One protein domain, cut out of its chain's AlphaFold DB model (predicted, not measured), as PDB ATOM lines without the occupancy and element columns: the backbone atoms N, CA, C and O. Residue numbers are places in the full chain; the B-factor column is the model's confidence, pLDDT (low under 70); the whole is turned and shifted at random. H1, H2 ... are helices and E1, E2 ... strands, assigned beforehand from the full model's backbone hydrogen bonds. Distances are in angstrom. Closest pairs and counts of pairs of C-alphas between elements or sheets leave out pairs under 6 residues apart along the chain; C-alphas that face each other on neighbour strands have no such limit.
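AT A GLANCE: This is residues 226 to 244 and 287 to 313 of the 392 residues of an uncharacterized protein of Pseudogymnoascus sp. VKM F-4520 (FW-2644) (UniProt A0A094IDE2). A small antiparallel sheet of three strands has one short helix, H1, over E2, the strand in its middle. The stretches without a named element, residues 237 to 244 beyond H1 and residues 306 to 313 beyond E3, reach toward opposite ends of the longest axis. The printed part has 46 residues, with one named helix and three named strands in the order E1, H1, E2, E3; the sheet's order is E1, E2, E3. The class is mixed, helices and strands, with under half of the residues, 22 of 46, in named elements. The whole is compact, with a radius of gyration of the C-alphas of 10.7 A and spans of 33 by 25 by 16 A.

HOW THE PARTS SIT: E1, residues 226 to 228, is an edge strand, antiparallel to the inner strand E2, residues 290 to 295, at 129 degrees between their directions; N 227 and O 294 are 2.8 A apart, within hydrogen-bond range. E2 and the other edge strand E3, residues 300 to 305, form a hairpin, antiparallel at 145 degrees; N 293 and O 302 are within hydrogen-bond range at 3.0 A. H1, residues 230 to 236, is on the sheet at a height over the sheet of 7.9 A. It lies over E2 and runs slantwise to the strands, at 42 degrees to E2 on the local plane. The closest C-alphas of H1 and E2 are those of Ala 230 and Leu 292, 4.8 A apart. In H1 every O i to N i+4 pair is within hydrogen-bond range.

IN THESE COORDINATES: E1 begins at C-alpha 226, (-32.556, 32.719, -57.767), and is 6.5 A long from first to last C-alpha. H1 measures 9.9 A and ends at C-alpha 236, (-23.758, 37.359, -44.962). E2 measures 13.9 A. E3 measures 15.5 A and ends at C-alpha 305, (-40.628, 28.564, -50.869).

THE WHOLE: The two C-alphas farthest apart are those of Asn 239 and Ser 313, 33.9 A. Residues 245 to 286 are not printed, and C-alphas 244 and 287 are 11.7 A apart across the cut, in the link from H1 to E2. The links from E1 to H1 and from E2 to E3 are tight. The mean pLDDT of the printed part is 74.1; residue 231 and residues 241 to 244, 297 to 298 and 312 to 313 are under 70.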
ATOM      1  N   ILE A 226     -33.112  32.702 -59.119       75.00
ATOM      2  CA  ILE A 226     -32.556  32.719 -57.767       75.00
ATOM      3  C   ILE A 226     -31.384  31.736 -57.662       75.00
ATOM      4  O   ILE A 226     -31.270  30.795 -58.444       75.00
ATOM      5  N   MET A 227     -30.512  31.941 -56.680       78.81
ATOM      6  CA  MET A 227     -29.433  31.023 -56.320       78.81
ATOM      7  C   MET A 227     -29.680  30.495 -54.910       78.81
ATOM      8  O   MET A 227     -29.688  31.273 -53.962       78.81
ATOM      9  N   VAL A 228     -29.858  29.188 -54.744       77.94
ATOM     10  CA  VAL A 228     -29.986  28.581 -53.411       77.94
ATOM     11  C   VAL A 228     -28.588  28.348 -52.838       77.94
ATOM     12  O   VAL A 228     -27.838  27.520 -53.348       77.94
ATOM     13  N   ASP A 229     -28.234  29.087 -51.787       76.19
ATOM     14  CA  ASP A 229     -26.937  28.986 -51.108       76.19
ATOM     15  C   ASP A 229     -27.097  29.363 -49.630       76.19
ATOM     16  O   ASP A 229     -26.904  30.506 -49.207       76.19
ATOM     17  N   ALA A 230     -27.495  28.375 -48.829       75.94
ATOM     18  CA  ALA A 230     -27.745  28.582 -47.410       75.94
ATOM     19  C   ALA A 230     -26.475  28.923 -46.617       75.94
ATOM     20  O   ALA A 230     -26.561  29.655 -45.632       75.94
ATOM     21  N   ALA A 231     -25.314  28.419 -47.046       69.31
ATOM     22  CA  ALA A 231     -24.045  28.683 -46.378       69.31
ATOM     23  C   ALA A 231     -23.664  30.159 -46.531       69.31
ATOM     24  O   ALA A 231     -23.516  30.868 -45.535       69.31
ATOM     25  N   SER A 232     -23.626  30.657 -47.768       71.06
ATOM     26  CA  SER A 232     -23.333  32.067 -48.028       71.06
ATOM     27  C   SER A 232     -24.398  32.995 -47.431       71.06
ATOM     28  O   SER A 232     -24.061  34.064 -46.919       71.06
ATOM     29  N   PHE A 233     -25.676  32.587 -47.415       75.31
ATOM     30  CA  PHE A 233     -26.725  33.351 -46.735       75.31
ATOM     31  C   PHE A 233     -26.380  33.563 -45.256       75.31
ATOM     32  O   PHE A 233     -26.496  34.688 -44.767       75.31
ATOM     33  N   GLN A 234     -25.979  32.507 -44.540       73.81
ATOM     34  CA  GLN A 234     -25.648  32.576 -43.114       73.81
ATOM     35  C   GLN A 234     -24.384  33.399 -42.853       73.81
ATOM     36  O   GLN A 234     -24.356  34.176 -41.901       73.81
ATOM     37  N   GLU A 235     -23.370  33.289 -43.715       71.12
ATOM     38  CA  GLU A 235     -22.164  34.120 -43.627       71.12
ATOM     39  C   GLU A 235     -22.487  35.614 -43.763       71.12
ATOM     40  O   GLU A 235     -21.973  36.442 -43.009       71.12
ATOM     41  N   VAL A 236     -23.365  35.966 -44.708       70.50
ATOM     42  CA  VAL A 236     -23.758  37.359 -44.962       70.50
ATOM     43  C   VAL A 236     -24.767  37.867 -43.928       70.50
ATOM     44  O   VAL A 236     -24.764  39.054 -43.595       70.50
ATOM     45  N   ASN A 237     -25.601  36.983 -43.379       70.00
ATOM     46  CA  ASN A 237     -26.643  37.309 -42.408       70.00
ATOM     47  C   ASN A 237     -26.426  36.555 -41.079       70.00
ATOM     48  O   ASN A 237     -27.279  35.762 -40.678       70.00
ATOM     49  N   PRO A 238     -25.337  36.831 -40.333       74.56
ATOM     50  CA  PRO A 238     -24.939  36.037 -39.164       74.56
ATOM     51  C   PRO A 238     -25.914  36.130 -37.980       74.56
ATOM     52  O   PRO A 238     -25.877  35.304 -37.077       74.56
ATOM     53  N   ASN A 239     -26.791  37.140 -37.974       76.81
ATOM     54  CA  ASN A 239     -27.825  37.325 -36.950       76.81
ATOM     55  C   ASN A 239     -29.211  36.854 -37.413       76.81
ATOM     56  O   ASN A 239     -30.205  37.104 -36.728       76.81
ATOM     57  N   TYR A 240     -29.316  36.239 -38.592       70.44
ATOM     58  CA  TYR A 240     -30.590  35.745 -39.084       70.44
ATOM     59  C   TYR A 240     -31.058  34.566 -38.234       70.44
ATOM     60  O   TYR A 240     -30.413  33.522 -38.182       70.44
ATOM     61  N   THR A 241     -32.196  34.729 -37.563       68.88
ATOM     62  CA  THR A 241     -32.853  33.642 -36.834       68.88
ATOM     63  C   THR A 241     -34.096  33.239 -37.605       68.88
ATOM     64  O   THR A 241     -35.002  34.055 -37.786       68.88
ATOM     65  N   ARG A 242     -34.146  31.985 -38.057       61.62
ATOM     66  CA  ARG A 242     -35.308  31.460 -38.774       61.62
ATOM     67  C   ARG A 242     -36.551  31.514 -37.870       61.62
ATOM     68  O   ARG A 242     -36.510  30.961 -36.767       61.62
ATOM     69  N   PRO A 243     -37.668  32.119 -38.307       52.41
ATOM     70  CA  PRO A 243     -38.914  32.081 -37.551       52.41
ATOM     71  C   PRO A 243     -39.441  30.639 -37.468       52.41
ATOM     72  O   PRO A 243     -39.847  30.063 -38.474       52.41
ATOM     73  N   SER A 244     -39.436  30.035 -36.278       51.41
ATOM     74  CA  SER A 244     -40.010  28.705 -36.041       51.41
ATOM     75  C   SER A 244     -41.402  28.813 -35.407       51.41
ATOM     76  O   SER A 244     -41.637  29.595 -34.484       51.41
ATOM     77  N   CYS A 287     -39.531  18.944 -42.739       71.06
ATOM     78  CA  CYS A 287     -38.651  19.806 -43.515       71.06
ATOM     79  C   CYS A 287     -39.177  21.242 -43.535       71.06
ATOM     80  O   CYS A 287     -40.380  21.514 -43.505       71.06
ATOM     81  N   SER A 288     -38.249  22.194 -43.607       73.12
ATOM     82  CA  SER A 288     -38.649  23.581 -43.784       73.12
ATOM     83  C   SER A 288     -39.261  23.771 -45.172       73.12
ATOM     84  O   SER A 288     -38.655  23.342 -46.155       73.12
ATOM     85  N   PRO A 289     -40.416  24.451 -45.277       76.62
ATOM     86  CA  PRO A 289     -41.034  24.733 -46.566       76.62
ATOM     87  C   PRO A 289     -40.281  25.816 -47.350       76.62
ATOM     88  O   PRO A 289     -40.679  26.128 -48.470       76.62
ATOM     89  N   THR A 290     -39.223  26.407 -46.778       82.50
ATOM     90  CA  THR A 290     -38.395  27.431 -47.415       82.50
ATOM     91  C   THR A 290     -36.916  27.044 -47.444       82.50
ATOM     92  O   THR A 290     -36.416  26.316 -46.579       82.50
ATOM     93  N   VAL A 291     -36.192  27.583 -48.422       85.25
ATOM     94  CA  VAL A 291     -34.731  27.529 -48.535       85.25
ATOM     95  C   VAL A 291     -34.144  28.934 -48.569       85.25
ATOM     96  O   VAL A 291     -34.794  29.891 -48.981       85.25
ATOM     97  N   LEU A 292     -32.902  29.054 -48.112       84.31
ATOM     98  CA  LEU A 292     -32.164  30.312 -48.075       84.31
ATOM     99  C   LEU A 292     -31.393  30.491 -49.383       84.31
ATOM    100  O   LEU A 292     -30.687  29.579 -49.822       84.31
ATOM    101  N   GLY A 293     -31.504  31.663 -49.999       83.12
ATOM    102  CA  GLY A 293     -30.847  31.927 -51.272       83.12
ATOM    103  C   GLY A 293     -30.672  33.405 -51.578       83.12
ATOM    104  O   GLY A 293     -31.019  34.275 -50.782       83.12
ATOM    105  N   PHE A 294     -30.148  33.686 -52.762       78.69
ATOM    106  CA  PHE A 294     -29.908  35.013 -53.296       78.69
ATOM    107  C   PHE A 294     -30.778  35.252 -54.534       78.69
ATOM    108  O   PHE A 294     -30.715  34.488 -55.497       78.69
ATOM    109  N   SER A 295     -31.568  36.324 -54.526       76.12
ATOM    110  CA  SER A 295     -32.276  36.814 -55.713       76.12
ATOM    111  C   SER A 295     -31.263  37.479 -56.645       76.12
ATOM    112  O   SER A 295     -30.610  38.451 -56.256       76.12
ATOM    113  N   LEU A 296     -31.106  36.961 -57.868       73.44
ATOM    114  CA  LEU A 296     -30.200  37.566 -58.854       73.44
ATOM    115  C   LEU A 296     -30.735  38.907 -59.374       73.44
ATOM    116  O   LEU A 296     -29.938  39.762 -59.771       73.44
ATOM    117  N   GLU A 297     -32.055  39.086 -59.331       67.62
ATOM    118  CA  GLU A 297     -32.745  40.320 -59.698       67.62
ATOM    119  C   GLU A 297     -32.559  41.397 -58.625       67.62
ATOM    120  O   GLU A 297     -31.935  42.432 -58.871       67.62
ATOM    121  N   ASP A 298     -33.026  41.126 -57.402       64.81
ATOM    122  CA  ASP A 298     -33.013  42.114 -56.315       64.81
ATOM    123  C   ASP A 298     -31.615  42.323 -55.737       64.81
ATOM    124  O   ASP A 298     -31.355  43.306 -55.039       64.81
ATOM    125  N   LYS A 299     -30.699  41.390 -56.021       71.12
ATOM    126  CA  LYS A 299     -29.354  41.325 -55.447       71.12
ATOM    127  C   LYS A 299     -29.394  41.264 -53.913       71.12
ATOM    128  O   LYS A 299     -28.566  41.878 -53.235       71.12
ATOM    129  N   LEU A 300     -30.367  40.526 -53.374       73.81
ATOM    130  CA  LEU A 300     -30.623  40.365 -51.941       73.81
ATOM    131  C   LEU A 300     -30.658  38.891 -51.536       73.81
ATOM    132  O   LEU A 300     -31.086  38.029 -52.299       73.81
ATOM    133  N   TRP A 301     -30.257  38.627 -50.294       78.75
ATOM    134  CA  TRP A 301     -30.420  37.334 -49.635       78.75
ATOM    135  C   TRP A 301     -31.829  37.226 -49.034       78.75
ATOM    136  O   TRP A 301     -32.214  38.087 -48.242       78.75
ATOM    137  N   LEU A 302     -32.596  36.196 -49.408       81.88
ATOM    138  CA  LEU A 302     -34.006  35.991 -49.034       81.88
ATOM    139  C   LEU A 302     -34.306  34.513 -48.687       81.88
ATOM    140  O   LEU A 302     -33.487  33.626 -48.940       81.88
ATOM    141  N   GLU A 303     -35.488  34.253 -48.111       85.06
ATOM    142  CA  GLU A 303     -36.070  32.903 -48.041       85.06
ATOM    143  C   GLU A 303     -37.022  32.680 -49.226       85.06
ATOM    144  O   GLU A 303     -37.854  33.540 -49.515       85.06
ATOM    145  N   PHE A 304     -36.947  31.512 -49.862       80.38
ATOM    146  CA  PHE A 304     -37.782  31.122 -51.002       80.38
ATOM    147  C   PHE A 304     -38.557  29.848 -50.685       80.38
ATOM    148  O   PHE A 304     -37.996  28.933 -50.085       80.38
ATOM    149  N   ALA A 305     -39.828  29.767 -51.073       80.19
ATOM    150  CA  ALA A 305     -40.628  28.564 -50.869       80.19
ATOM    151  C   ALA A 305     -40.118  27.429 -51.763       80.19
ATOM    152  O   ALA A 305     -39.996  27.606 -52.967       80.19
ATOM    153  N   VAL A 306     -39.861  26.248 -51.192       81.44
ATOM    154  CA  VAL A 306     -39.367  25.068 -51.934       81.44
ATOM    155  C   VAL A 306     -40.313  24.682 -53.072       81.44
ATOM    156  O   VAL A 306     -39.857  24.235 -54.117       81.44
ATOM    157  N   ALA A 307     -41.618  24.878 -52.875       76.88
ATOM    158  CA  ALA A 307     -42.644  24.575 -53.870       76.88
ATOM    159  C   ALA A 307     -42.550  25.434 -55.145       76.88
ATOM    160  O   ALA A 307     -43.055  25.005 -56.176       76.88
ATOM    161  N   ASP A 308     -41.892  26.595 -55.073       76.06
ATOM    162  CA  ASP A 308     -41.829  27.587 -56.152       76.06
ATOM    163  C   ASP A 308     -40.446  27.598 -56.841       76.06
ATOM    164  O   ASP A 308     -40.083  28.567 -57.506       76.06
ATOM    165  N   ILE A 309     -39.625  26.557 -56.635       81.56
ATOM    166  CA  ILE A 309     -38.251  26.470 -57.155       81.56
ATOM    167  C   ILE A 309     -38.129  25.287 -58.112       81.56
ATOM    168  O   ILE A 309     -38.460  24.154 -57.763       81.56
ATOM    169  N   SER A 310     -37.565  25.542 -59.289       76.75
ATOM    170  CA  SER A 310     -37.251  24.540 -60.308       76.75
ATOM    171  C   SER A 310     -35.770  24.600 -60.714       76.75
ATOM    172  O   SER A 310     -35.072  25.591 -60.480       76.75
ATOM    173  N   GLU A 311     -35.247  23.506 -61.277       74.75
ATOM    174  CA  GLU A 311     -33.874  23.484 -61.793       74.75
ATOM    175  C   GLU A 311     -33.740  24.334 -63.065       74.75
ATOM    176  O   GLU A 311     -34.593  24.314 -63.951       74.75
ATOM    177  N   ILE A 312     -32.613  25.041 -63.193       69.88
ATOM    178  CA  ILE A 312     -32.293  25.814 -64.397       69.88
ATOM    179  C   ILE A 312     -32.050  24.860 -65.576       69.88
ATOM    180  O   ILE A 312     -31.187  23.983 -65.514       69.88
ATOM    181  N   SER A 313     -32.743  25.094 -66.693       62.03
ATOM    182  CA  SER A 313     -32.482  24.410 -67.965       62.03
ATOM    183  C   SER A 313     -31.269  25.024 -68.675       62.03
ATOM    184  O   SER A 313     -31.349  26.093 -69.286       62.03
TER     185      SER A 313